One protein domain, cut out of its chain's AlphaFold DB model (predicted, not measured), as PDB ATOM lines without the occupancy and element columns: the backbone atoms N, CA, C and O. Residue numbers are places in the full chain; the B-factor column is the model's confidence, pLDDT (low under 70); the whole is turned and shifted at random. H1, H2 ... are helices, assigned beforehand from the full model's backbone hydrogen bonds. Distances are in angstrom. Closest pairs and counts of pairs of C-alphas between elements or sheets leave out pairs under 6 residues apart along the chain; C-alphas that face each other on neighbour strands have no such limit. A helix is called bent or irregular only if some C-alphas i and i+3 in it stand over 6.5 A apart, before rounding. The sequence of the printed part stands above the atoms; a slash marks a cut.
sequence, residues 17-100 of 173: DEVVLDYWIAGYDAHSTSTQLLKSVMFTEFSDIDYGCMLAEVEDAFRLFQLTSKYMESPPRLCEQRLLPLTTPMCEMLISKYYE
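What this domain is: This is residues 17 to 100 of the 173 residues of the protein "Acidic fibroblast growth factor intracellular-binding protein" of Trichinella spiralis (UniProt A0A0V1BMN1). One long helix, H3, makes the spine of an elongated model, and four shorter helices are set along it: H2 crosses its first part, H1 crosses its middle, and H4 and H5, a helical hairpin, gather at its last end. The loop of residues 43 to 50 folds back from H2 into H3 at one end of the long axis, and H4 lies at the other. The printed part has 84 residues with five named helices in the order H1, H2, H3, H4, H5 and no named strand; the class is all helix. It is only just compact, close to loose, with a radius of gyration of the C-alphas of 14.2 A, and it spans 43 by 24 by 20 A.

Where its parts are: H1 is residues 18 to 25, with C-alpha 18 at (-3.203, -13.128, 30.953). After a tight link of 4 residues comes H2, residues 30 to 42, 17.9 A long. A short link of 8 residues leads to H3, residues 51 to 72, 29.9 A long, with C-alpha 51 at (5.124, -26.075, 42.835) and a kink of 25 degrees near residue 66. H3 is neither bent nor irregular, but only just: C-alphas 67 and 70 are 6.0 A apart. A tight link of 2 residues leads to H4, residues 75 to 80. A short link of 7 residues leads to H5, residues 88 to 99, 16.4 A long, ending with C-alpha 99 at (3.287, -2.406, 22.924).

How they stand to each other: H3 is the hub, touching the four other helices. H1 touches residues 58 to 65 of H3 alone, at a steep tilt of 66 degrees, the same way; the closest C-alphas, of Val 20 and Val 58, are 6.8 A apart. H2 touches H3 at a steep tilt of 54 degrees, opposite ways, with the C-alphas of Ser 34 and Leu 55 closest at 5.4 A. H1 and H2 are close but not clearly touching: their closest C-alphas, of Tyr 23 and Thr 33, are 6.3 A apart. H3 and H4 touch only at the corner, about perpendicular at 83 degrees, with the C-alphas of Tyr 71 and Leu 78 closest at 4.7 A. H4 and H5 form a helical hairpin at a shallow tilt of 24 degrees, opposite ways; the closest C-alphas, of Cys 79 and Cys 91, are 6.2 A apart. H5 only just touches H3, with 3 pairs of C-alphas within 8 A, the closest those of Met 72 and Ile 95 at 6.1 A. H5 also only just touches H1, with 3 such pairs, the closest those of Ile 25 and Tyr 98 at 6.8 A. H2 is apart from H4 and H5, and H1 is apart from H4. Every O i to N i+4 pair is within hydrogen-bond range in H1, H2, H4 and H5, and 16 of 18 are in H3.

The domain as a whole: The two C-alphas farthest apart, of Ser 47 and Pro 76, are 43.0 A apart. The printed part has no cut and no long link. The mean pLDDT of the printed part is 90.5, and residues 42 to 48, of which 42 belongs to H2, are under 70.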
ATOM      1  N   ASP A  17      -3.121 -17.438  29.456       92.56
ATOM      2  CA  ASP A  17      -3.159 -16.949  30.824       92.56
ATOM      3  C   ASP A  17      -2.612 -15.512  30.848       92.56
ATOM      4  O   ASP A  17      -1.408 -15.263  30.719       92.56
ATOM      5  N   GLU A  18      -3.529 -14.549  30.954       94.06
ATOM      6  CA  GLU A  18      -3.203 -13.128  30.953       94.06
ATOM      7  C   GLU A  18      -2.360 -12.723  32.164       94.06
ATOM      8  O   GLU A  18      -1.549 -11.806  32.047       94.06
ATOM      9  N   VAL A  19      -2.494 -13.413  33.301       95.12
ATOM     10  CA  VAL A  19      -1.706 -13.130  34.506       95.12
ATOM     11  C   VAL A  19      -0.261 -13.560  34.280       95.12
ATOM     12  O   VAL A  19       0.668 -12.787  34.528       95.12
ATOM     13  N   VAL A  20      -0.050 -14.765  33.746       96.81
ATOM     14  CA  VAL A  20       1.291 -15.258  33.390       96.81
ATOM     15  C   VAL A  20       1.911 -14.378  32.296       96.81
ATOM     16  O   VAL A  20       3.104 -14.063  32.355       96.81
ATOM     17  N   LEU A  21       1.109 -13.921  31.327       97.19
ATOM     18  CA  LEU A  21       1.541 -12.962  30.309       97.19
ATOM     19  C   LEU A  21       1.975 -11.628  30.928       97.19
ATOM     20  O   LEU A  21       3.008 -11.095  30.524       97.19
ATOM     21  N   ASP A  22       1.241 -11.102  31.906       97.38
ATOM     22  CA  ASP A  22       1.584  -9.846  32.580       97.38
ATOM     23  C   ASP A  22       2.919  -9.949  33.323       97.38
ATOM     24  O   ASP A  22       3.768  -9.062  33.192       97.38
ATOM     25  N   TYR A  23       3.175 -11.065  34.015       97.94
ATOM     26  CA  TYR A  23       4.484 -11.330  34.619       97.94
ATOM     27  C   TYR A  23       5.606 -11.393  33.575       97.94
ATOM     28  O   TYR A  23       6.671 -10.791  33.761       97.94
ATOM     29  N   TRP A  24       5.369 -12.065  32.447       98.00
ATOM     30  CA  TRP A  24       6.341 -12.149  31.359       98.00
ATOM     31  C   TRP A  24       6.627 -10.776  30.724       98.00
ATOM     32  O   TRP A  24       7.787 -10.407  30.526       98.00
ATOM     33  N   ILE A  25       5.587  -9.976  30.466       97.69
ATOM     34  CA  ILE A  25       5.683  -8.607  29.936       97.69
ATOM     35  C   ILE A  25       6.440  -7.687  30.899       97.69
ATOM     36  O   ILE A  25       7.261  -6.872  30.458       97.69
ATOM     37  N   ALA A  26       6.207  -7.852  32.201       96.94
ATOM     38  CA  ALA A  26       6.924  -7.160  33.262       96.94
ATOM     39  C   ALA A  26       8.364  -7.674  33.458       96.94
ATOM     40  O   ALA A  26       9.134  -7.053  34.186       96.94
ATOM     41  N   GLY A  27       8.775  -8.736  32.759       96.81
ATOM     42  CA  GLY A  27      10.152  -9.233  32.721       96.81
ATOM     43  C   GLY A  27      10.542 -10.139  33.889       96.81
ATOM     44  O   GLY A  27      11.738 -10.310  34.141       96.81
ATOM     45  N   TYR A  28       9.566 -10.692  34.611       97.44
ATOM     46  CA  TYR A  28       9.812 -11.725  35.618       97.44
ATOM     47  C   TYR A  28      10.267 -13.034  34.964       97.44
ATOM     48  O   TYR A  28      10.067 -13.253  33.770       97.44
ATOM     49  N   ASP A  29      10.909 -13.896  35.751       97.19
ATOM     50  CA  ASP A  29      11.268 -15.255  35.338       97.19
ATOM     51  C   ASP A  29      10.195 -16.269  35.770       97.19
ATOM     52  O   ASP A  29       9.296 -15.957  36.558       97.19
ATOM     53  N   ALA A  30      10.270 -17.493  35.240       97.44
ATOM     54  CA  ALA A  30       9.268 -18.520  35.507       97.44
ATOM     55  C   ALA A  30       9.203 -18.898  36.997       97.44
ATOM     56  O   ALA A  30       8.117 -19.094  37.533       97.44
ATOM     57  N   HIS A  31      10.338 -18.924  37.699       97.31
ATOM     58  CA  HIS A  31      10.397 -19.261  39.124       97.31
ATOM     59  C   HIS A  31       9.706 -18.222  40.011       97.31
ATOM     60  O   HIS A  31       8.869 -18.569  40.850       97.31
ATOM     61  N   SER A  32      10.046 -16.944  39.834       96.19
ATOM     62  CA  SER A  32       9.435 -15.838  40.571       96.19
ATOM     63  C   SER A  32       7.945 -15.739  40.264       96.19
ATOM     64  O   SER A  32       7.152 -15.620  41.193       96.19
ATOM     65  N   THR A  33       7.554 -15.897  39.000       97.06
ATOM     66  CA  THR A  33       6.147 -15.941  38.573       97.06
ATOM     67  C   THR A  33       5.394 -17.083  39.261       97.06
ATOM     68  O   THR A  33       4.416 -16.833  39.960       97.06
ATOM     69  N   SER A  34       5.905 -18.314  39.181       95.62
ATOM     70  CA  SER A  34       5.296 -19.504  39.801       95.62
ATOM     71  C   SER A  34       5.158 -19.366  41.313       95.62
ATOM     72  O   SER A  34       4.131 -19.710  41.888       95.62
ATOM     73  N   THR A  35       6.175 -18.806  41.972       93.94
ATOM     74  CA  THR A  35       6.143 -18.547  43.417       93.94
ATOM     75  C   THR A  35       5.036 -17.559  43.786       93.94
ATOM     76  O   THR A  35       4.385 -17.714  44.819       93.94
ATOM     77  N   GLN A  36       4.821 -16.527  42.969       93.12
ATOM     78  CA  GLN A  36       3.795 -15.516  43.227       93.12
ATOM     79  C   GLN A  36       2.386 -16.047  42.938       93.12
ATOM     80  O   GLN A  36       1.490 -15.811  43.746       93.12
ATOM     81  N   LEU A  37       2.215 -16.825  41.866       91.56
ATOM     82  CA  LEU A  37       0.955 -17.500  41.546       91.56
ATOM     83  C   LEU A  37       0.574 -18.523  42.619       91.56
ATOM     84  O   LEU A  37      -0.560 -18.543  43.089       91.56
ATOM     85  N   LEU A  38       1.532 -19.324  43.090       88.94
ATOM     86  CA  LEU A  38       1.266 -20.289  44.152       88.94
ATOM     87  C   LEU A  38       0.829 -19.591  45.443       88.94
ATOM     88  O   LEU A  38      -0.119 -20.031  46.086       88.94
ATOM     89  N   LYS A  39       1.459 -18.461  45.798       86.19
ATOM     90  CA  LYS A  39       1.007 -17.655  46.939       86.19
ATOM     91  C   LYS A  39      -0.433 -17.199  46.759       86.19
ATOM     92  O   LYS A  39      -1.192 -17.337  47.708       86.19
ATOM     93  N   SER A  40      -0.821 -16.685  45.589       81.75
ATOM     94  CA  SER A  40      -2.202 -16.240  45.372       81.75
ATOM     95  C   SER A  40      -3.207 -17.390  45.433       81.75
ATOM     96  O   SER A  40      -4.268 -17.209  46.016       81.75
ATOM     97  N   VAL A  41      -2.863 -18.573  44.906       72.38
ATOM     98  CA  VAL A  41      -3.758 -19.744  44.913       72.38
ATOM     99  C   VAL A  41      -3.897 -20.369  46.304       72.38
ATOM    100  O   VAL A  41      -4.983 -20.798  46.690       72.38
ATOM    101  N   MET A  42      -2.832 -20.356  47.110       60.72
ATOM    102  CA  MET A  42      -2.885 -20.811  48.506       60.72
ATOM    103  C   MET A  42      -3.857 -19.979  49.361       60.72
ATOM    104  O   MET A  42      -4.377 -20.476  50.356       60.72
ATOM    105  N   PHE A  43      -4.150 -18.733  48.968       59.72
ATOM    106  CA  PHE A  43      -5.185 -17.913  49.608       59.72
ATOM    107  C   PHE A  43      -6.616 -18.245  49.139       59.72
ATOM    108  O   PHE A  43      -7.563 -17.759  49.755       59.72
ATOM    109  N   THR A  44      -6.795 -19.059  48.090       62.94
ATOM    110  CA  THR A  44      -8.087 -19.323  47.426       62.94
ATOM    111  C   THR A  44      -8.523 -20.796  47.462       62.94
ATOM    112  O   THR A  44      -9.185 -21.253  46.541       62.94
ATOM    113  N   GLU A  45      -8.203 -21.527  48.536       58.62
ATOM    114  CA  GLU A  45      -8.790 -22.841  48.903       58.62
ATOM    115  C   GLU A  45      -8.174 -24.125  48.298       58.62
ATOM    116  O   GLU A  45      -8.611 -25.217  48.660       58.62
ATOM    117  N   PHE A  46      -7.115 -24.058  47.478       56.62
ATOM    118  CA  PHE A  46      -6.444 -25.259  46.937       56.62
ATOM    119  C   PHE A  46      -5.060 -25.478  47.571       56.62
ATOM    120  O   PHE A  46      -4.072 -24.881  47.147       56.62
ATOM    121  N   SER A  47      -4.976 -26.348  48.585       57.94
ATOM    122  CA  SER A  47      -3.735 -26.644  49.328       57.94
ATOM    123  C   SER A  47      -2.762 -27.593  48.621       57.94
ATOM    124  O   SER A  47      -1.625 -27.731  49.070       57.94
ATOM    125  N   ASP A  48      -3.186 -28.237  47.530       66.56
ATOM    126  CA  ASP A  48      -2.493 -29.415  46.984       66.56
ATOM    127  C   ASP A  48      -1.820 -29.162  45.623       66.56
ATOM    128  O   ASP A  48      -1.390 -30.103  44.955       66.56
ATOM    129  N   ILE A  49      -1.714 -27.901  45.186       71.56
ATOM    130  CA  ILE A  49      -0.996 -27.580  43.946       71.56
ATOM    131  C   ILE A  49       0.509 -27.693  44.189       71.56
ATOM    132  O   ILE A  49       1.101 -26.905  44.930       71.56
ATOM    133  N   ASP A  50       1.126 -28.669  43.524       86.12
ATOM    134  CA  ASP A  50       2.571 -28.854  43.526       86.12
ATOM    135  C   ASP A  50       3.277 -27.702  42.792       86.12
ATOM    136  O   ASP A  50       2.936 -27.344  41.661       86.12
ATOM    137  N   TYR A  51       4.305 -27.136  43.427       90.56
ATOM    138  CA  TYR A  51       5.124 -26.075  42.835       90.56
ATOM    139  C   TYR A  51       5.788 -26.525  41.527       90.56
ATOM    140  O   TYR A  51       5.939 -25.715  40.614       90.56
ATOM    141  N   GLY A  52       6.176 -27.802  41.422       92.12
ATOM    142  CA  GLY A  52       6.765 -28.362  40.209       92.12
ATOM    143  C   GLY A  52       5.803 -28.320  39.023       92.12
ATOM    144  O   GLY A  52       6.205 -27.898  37.938       92.12
ATOM    145  N   CYS A  53       4.533 -28.673  39.236       90.19
ATOM    146  CA  CYS A  53       3.484 -28.550  38.219       90.19
ATOM    147  C   CYS A  53       3.280 -27.095  37.775       90.19
ATOM    148  O   CYS A  53       3.353 -26.815  36.580       90.19
ATOM    149  N   MET A  54       3.119 -26.165  38.724       90.94
ATOM    150  CA  MET A  54       2.969 -24.732  38.425       90.94
ATOM    151  C   MET A  54       4.159 -24.196  37.618       90.94
ATOM    152  O   MET A  54       3.990 -23.486  36.630       90.94
ATOM    153  N   LEU A  55       5.380 -24.562  38.018       95.75
ATOM    154  CA  LEU A  55       6.586 -24.143  37.318       95.75
ATOM    155  C   LEU A  55       6.621 -24.654  35.878       95.75
ATOM    156  O   LEU A  55       6.936 -23.879  34.978       95.75
ATOM    157  N   ALA A  56       6.290 -25.926  35.652       94.56
ATOM    158  CA  ALA A  56       6.265 -26.498  34.310       94.56
ATOM    159  C   ALA A  56       5.269 -25.762  33.397       94.56
ATOM    160  O   ALA A  56       5.624 -25.395  32.276       94.56
ATOM    161  N   GLU A  57       4.066 -25.465  33.898       92.81
ATOM    162  CA  GLU A  57       3.040 -24.718  33.160       92.81
ATOM    163  C   GLU A  57       3.496 -23.294  32.815       92.81
ATOM    164  O   GLU A  57       3.401 -22.861  31.661       92.81
ATOM    165  N   VAL A  58       4.059 -22.572  33.789       96.19
ATOM    166  CA  VAL A  58       4.580 -21.213  33.580       96.19
ATOM    167  C   VAL A  58       5.745 -21.213  32.591       96.19
ATOM    168  O   VAL A  58       5.831 -20.330  31.735       96.19
ATOM    169  N   GLU A  59       6.651 -22.189  32.668       97.19
ATOM    170  CA  GLU A  59       7.758 -22.298  31.722       97.19
ATOM    171  C   GLU A  59       7.278 -22.556  30.289       97.19
ATOM    172  O   GLU A  59       7.803 -21.951  29.349       97.19
ATOM    173  N   ASP A  60       6.281 -23.420  30.104       94.81
ATOM    174  CA  ASP A  60       5.699 -23.688  28.791       94.81
ATOM    175  C   ASP A  60       4.992 -22.453  28.225       94.81
ATOM    176  O   ASP A  60       5.232 -22.083  27.067       94.81
ATOM    177  N   ALA A  61       4.231 -21.733  29.055       94.81
ATOM    178  CA  ALA A  61       3.650 -20.445  28.687       94.81
ATOM    179  C   ALA A  61       4.737 -19.428  28.289       94.81
ATOM    180  O   ALA A  61       4.639 -18.770  27.252       94.81
ATOM    181  N   PHE A  62       5.836 -19.341  29.041       96.75
ATOM    182  CA  PHE A  62       6.944 -18.430  28.742       96.75
ATOM    183  C   PHE A  62       7.651 -18.777  27.429       96.75
ATOM    184  O   PHE A  62       7.981 -17.878  26.646       96.75
ATOM    185  N   ARG A  63       7.874 -20.067  27.144       94.88
ATOM    186  CA  ARG A  63       8.426 -20.530  25.856       94.88
ATOM    187  C   ARG A  63       7.510 -20.125  24.705       94.88
ATOM    188  O   ARG A  63       7.985 -19.640  23.673       94.88
ATOM    189  N   LEU A  64       6.204 -20.264  24.904       92.69
ATOM    190  CA  LEU A  64       5.190 -19.885  23.934       92.69
ATOM    191  C   LEU A  64       5.144 -18.370  23.700       92.69
ATOM    192  O   LEU A  64       5.138 -17.926  22.548       92.69
ATOM    193  N   PHE A  65       5.208 -17.555  24.752       95.19
ATOM    194  CA  PHE A  65       5.298 -16.097  24.634       95.19
ATOM    195  C   PHE A  65       6.589 -15.667  23.947       95.19
ATOM    196  O   PHE A  65       6.566 -14.805  23.068       95.19
ATOM    197  N   GLN A  66       7.711 -16.320  24.251       94.06
ATOM    198  CA  GLN A  66       8.982 -16.054  23.590       94.06
ATOM    199  C   GLN A  66       8.926 -16.363  22.087       94.06
ATOM    200  O   GLN A  66       9.461 -15.586  21.287       94.06
ATOM    201  N   LEU A  67       8.265 -17.450  21.679       91.44
ATOM    202  CA  LEU A  67       8.018 -17.761  20.269       91.44
ATOM    203  C   LEU A  67       7.099 -16.717  19.620       91.44
ATOM    204  O   LEU A  67       7.434 -16.162  18.571       91.44
ATOM    205  N   THR A  68       5.984 -16.407  20.281       92.06
ATOM    206  CA  THR A  68       4.957 -15.462  19.816       92.06
ATOM    207  C   THR A  68       5.511 -14.041  19.688       92.06
ATOM    208  O   THR A  68       5.161 -13.317  18.758       92.06
ATOM    209  N   SER A  69       6.451 -13.650  20.554       92.94
ATOM    210  CA  SER A  69       7.053 -12.311  20.574       92.94
ATOM    211  C   SER A  69       7.691 -11.912  19.249       92.94
ATOM    212  O   SER A  69       7.557 -10.765  18.835       92.94
ATOM    213  N   LYS A  70       8.273 -12.871  18.521       91.56
ATOM    214  CA  LYS A  70       8.860 -12.647  17.192       91.56
ATOM    215  C   LYS A  70       7.825 -12.173  16.169       91.56
ATOM    216  O   LYS A  70       8.170 -11.444  15.243       91.56
ATOM    217  N   TYR A  71       6.570 -12.586  16.337       93.94
ATOM    218  CA  TYR A  71       5.443 -12.110  15.542       93.94
ATOM    219  C   TYR A  71       4.880 -10.804  16.099       93.94
ATOM    220  O   TYR A  71       4.533  -9.930  15.315       93.94
ATOM    221  N   MET A  72       4.851 -10.621  17.425       94.31
ATOM    222  CA  MET A  72       4.390  -9.371  18.044       94.31
ATOM    223  C   MET A  72       5.232  -8.159  17.628       94.31
ATOM    224  O   MET A  72       4.680  -7.081  17.484       94.31
ATOM    225  N   GLU A  73       6.525  -8.319  17.321       94.75
ATOM    226  CA  GLU A  73       7.353  -7.237  16.748       94.75
ATOM    227  C   GLU A  73       6.814  -6.666  15.419       94.75
ATOM    228  O   GLU A  73       7.184  -5.559  15.017       94.75
ATOM    229  N   SER A  74       5.960  -7.425  14.724       94.31
ATOM    230  CA  SER A  74       5.243  -7.021  13.519       94.31
ATOM    231  C   SER A  74       3.768  -7.426  13.644       94.31
ATOM    232  O   SER A  74       3.382  -8.496  13.174       94.31
ATOM    233  N   PRO A  75       2.915  -6.566  14.227       94.88
ATOM    234  CA  PRO A  75       1.509  -6.875  14.492       94.88
ATOM    235  C   PRO A  75       0.722  -7.480  13.311       94.88
ATOM    236  O   PRO A  75       0.003  -8.452  13.534       94.88
ATOM    237  N   PRO A  76       0.905  -7.043  12.044       94.75
ATOM    238  CA  PRO A  76       0.276  -7.717  10.904       94.75
ATOM    239  C   PRO A  76       0.683  -9.190  10.762       94.75
ATOM    240  O   PRO A  76      -0.168 -10.046  10.543       94.75
ATOM    241  N   ARG A  77       1.965  -9.522  10.979       94.56
ATOM    242  CA  ARG A  77       2.455 -10.907  10.915       94.56
ATOM    243  C   ARG A  77       1.887 -11.780  12.029       94.56
ATOM    244  O   ARG A  77       1.701 -12.971  11.802       94.56
ATOM    245  N   LEU A  78       1.605 -11.219  13.208       94.75
ATOM    246  CA  LEU A  78       0.912 -11.940  14.283       94.75
ATOM    247  C   LEU A  78      -0.520 -12.319  13.886       94.75
ATOM    248  O   LEU A  78      -0.975 -13.413  14.208       94.75
ATOM    249  N   CYS A  79      -1.215 -11.445  13.162       93.38
ATOM    250  CA  CYS A  79      -2.571 -11.715  12.685       93.38
ATOM    251  C   CYS A  79      -2.604 -12.658  11.469       93.38
ATOM    252  O   CYS A  79      -3.570 -13.395  11.271       93.38
ATOM    253  N   GLU A  80      -1.565 -12.631  10.632       93.50
ATOM    254  CA  GLU A  80      -1.490 -13.420   9.396       93.50
ATOM    255  C   GLU A  80      -0.940 -14.835   9.601       93.50
ATOM    256  O   GLU A  80      -1.256 -15.734   8.817       93.50
ATOM    257  N   GLN A  81      -0.116 -15.051  10.633       90.62
ATOM    258  CA  GLN A  81       0.476 -16.361  10.895       90.62
ATOM    259  C   GLN A  81      -0.600 -17.442  11.122       90.62
ATOM    260  O   GLN A  81      -1.724 -17.170  11.549       90.62
ATOM    261  N   ARG A  82      -0.247 -18.691  10.798       87.31
ATOM    262  CA  ARG A  82      -1.119 -19.877  10.909       87.31
ATOM    263  C   ARG A  82      -0.535 -20.977  11.799       87.31
ATOM    264  O   ARG A  82      -1.089 -22.067  11.856       87.31
ATOM    265  N   LEU A  83       0.605 -20.715  12.434       87.19
ATOM    266  CA  LEU A  83       1.307 -21.683  13.280       87.19
ATOM    267  C   LEU A  83       0.672 -21.783  14.669       87.19
ATOM    268  O   LEU A  83       0.663 -22.853  15.264       87.19
ATOM    269  N   LEU A  84       0.160 -20.663  15.173       86.00
ATOM    270  CA  LEU A  84      -0.516 -20.545  16.452       86.00
ATOM    271  C   LEU A  84      -2.005 -20.290  16.184       86.00
ATOM    272  O   LEU A  84      -2.316 -19.371  15.415       86.00
ATOM    273  N   PRO A  85      -2.925 -21.042  16.811       88.88
ATOM    274  CA  PRO A  85      -4.365 -20.860  16.648       88.88
ATOM    275  C   PRO A  85      -4.880 -19.644  17.443       88.88
ATOM    276  O   PRO A  85      -5.737 -19.758  18.312       88.88
ATOM    277  N   LEU A  86      -4.332 -18.463  17.144       89.69
ATOM    278  CA  LEU A  86      -4.712 -17.191  17.755       89.69
ATOM    279  C   LEU A  86      -5.973 -16.633  17.090       89.69
ATOM    280  O   LEU A  86      -6.035 -16.482  15.868       89.69
ATOM    281  N   THR A  87      -6.964 -16.278  17.903       91.75
ATOM    282  CA  THR A  87      -8.134 -15.524  17.440       91.75
ATOM    283  C   THR A  87      -7.804 -14.034  17.298       91.75
ATOM    284  O   THR A  87      -6.833 -13.540  17.872       91.75
ATOM    285  N   THR A  88      -8.626 -13.280  16.559       91.06
ATOM    286  CA  THR A  88      -8.449 -11.822  16.430       91.06
ATOM    287  C   THR A  88      -8.421 -11.102  17.787       91.06
ATOM    288  O   THR A  88      -7.470 -10.348  17.998       91.06
ATOM    289  N   PRO A  89      -9.345 -11.365  18.739       92.50
ATOM    290  CA  PRO A  89      -9.275 -10.757  20.072       92.50
ATOM    291  C   PRO A  89      -7.969 -11.058  20.817       92.50
ATOM    292  O   PRO A  89      -7.412 -10.182  21.474       92.50
ATOM    293  N   MET A  90      -7.437 -12.275  20.679       93.31
ATOM    294  CA  MET A  90      -6.167 -12.646  21.309       93.31
ATOM    295  C   MET A  90      -4.993 -11.880  20.703       93.31
ATOM    296  O   MET A  90      -4.136 -11.398  21.436       93.31
ATOM    297  N   CYS A  91      -4.961 -11.726  19.375       94.62
ATOM    298  CA  CYS A  91      -3.953 -10.902  18.711       94.62
ATOM    299  C   CYS A  91      -4.018  -9.449  19.196       94.62
ATOM    300  O   CYS A  91      -2.984  -8.881  19.534       94.62
ATOM    301  N   GLU A  92      -5.213  -8.857  19.272       94.31
ATOM    302  CA  GLU A  92      -5.405  -7.487  19.764       94.31
ATOM    303  C   GLU A  92      -4.930  -7.319  21.214       94.31
ATOM    304  O   GLU A  92      -4.228  -6.352  21.522       94.31
ATOM    305  N   MET A  93      -5.255  -8.275  22.090       95.06
ATOM    306  CA  MET A  93      -4.806  -8.294  23.484       95.06
ATOM    307  C   MET A  93      -3.276  -8.399  23.576       95.06
ATOM    308  O   MET A  93      -2.644  -7.557  24.221       95.06
ATOM    309  N   LEU A  94      -2.675  -9.358  22.863       95.88
ATOM    310  CA  LEU A  94      -1.225  -9.565  22.822       95.88
ATOM    311  C   LEU A  94      -0.493  -8.325  22.310       95.88
ATOM    312  O   LEU A  94       0.461  -7.869  22.934       95.88
ATOM    313  N   ILE A  95      -0.957  -7.743  21.201       96.38
ATOM    314  CA  ILE A  95      -0.394  -6.518  20.626       96.38
ATOM    315  C   ILE A  95      -0.521  -5.364  21.623       96.38
ATOM    316  O   ILE A  95       0.455  -4.648  21.846       96.38
ATOM    317  N   SER A  96      -1.693  -5.195  22.248       95.69
ATOM    318  CA  SER A  96      -1.920  -4.130  23.227       95.69
ATOM    319  C   SER A  96      -0.957  -4.244  24.407       95.69
ATOM    320  O   SER A  96      -0.273  -3.267  24.697       95.69
ATOM    321  N   LYS A  97      -0.872  -5.404  25.071       96.44
ATOM    322  CA  LYS A  97       0.031  -5.600  26.220       96.44
ATOM    323  C   LYS A  97       1.500  -5.509  25.794       96.44
ATOM    324  O   LYS A  97       2.319  -4.867  26.451       96.44
ATOM    325  N   TYR A  98       1.852  -6.078  24.637       97.31
ATOM    326  CA  TYR A  98       3.228  -6.078  24.146       97.31
ATOM    327  C   TYR A  98       3.734  -4.697  23.730       97.31
ATOM    328  O   TYR A  98       4.932  -4.464  23.857       97.31
ATOM    329  N   TYR A  99       2.884  -3.777  23.274       96.81
ATOM    330  CA  TYR A  99       3.287  -2.406  22.924       96.81
ATOM    331  C   TYR A  99       3.010  -1.364  24.004       96.81
ATOM    332  O   TYR A  99       3.362  -0.202  23.812       96.81
ATOM    333  N   GLU A 100       2.423  -1.756  25.131       95.38
ATOM    334  CA  GLU A 100       2.237  -0.859  26.265       95.38
ATOM    335  C   GLU A 100       3.586  -0.363  26.806       95.38
ATOM    336  O   GLU A 100       4.538  -1.139  26.962       95.38
TER     337      GLU A 100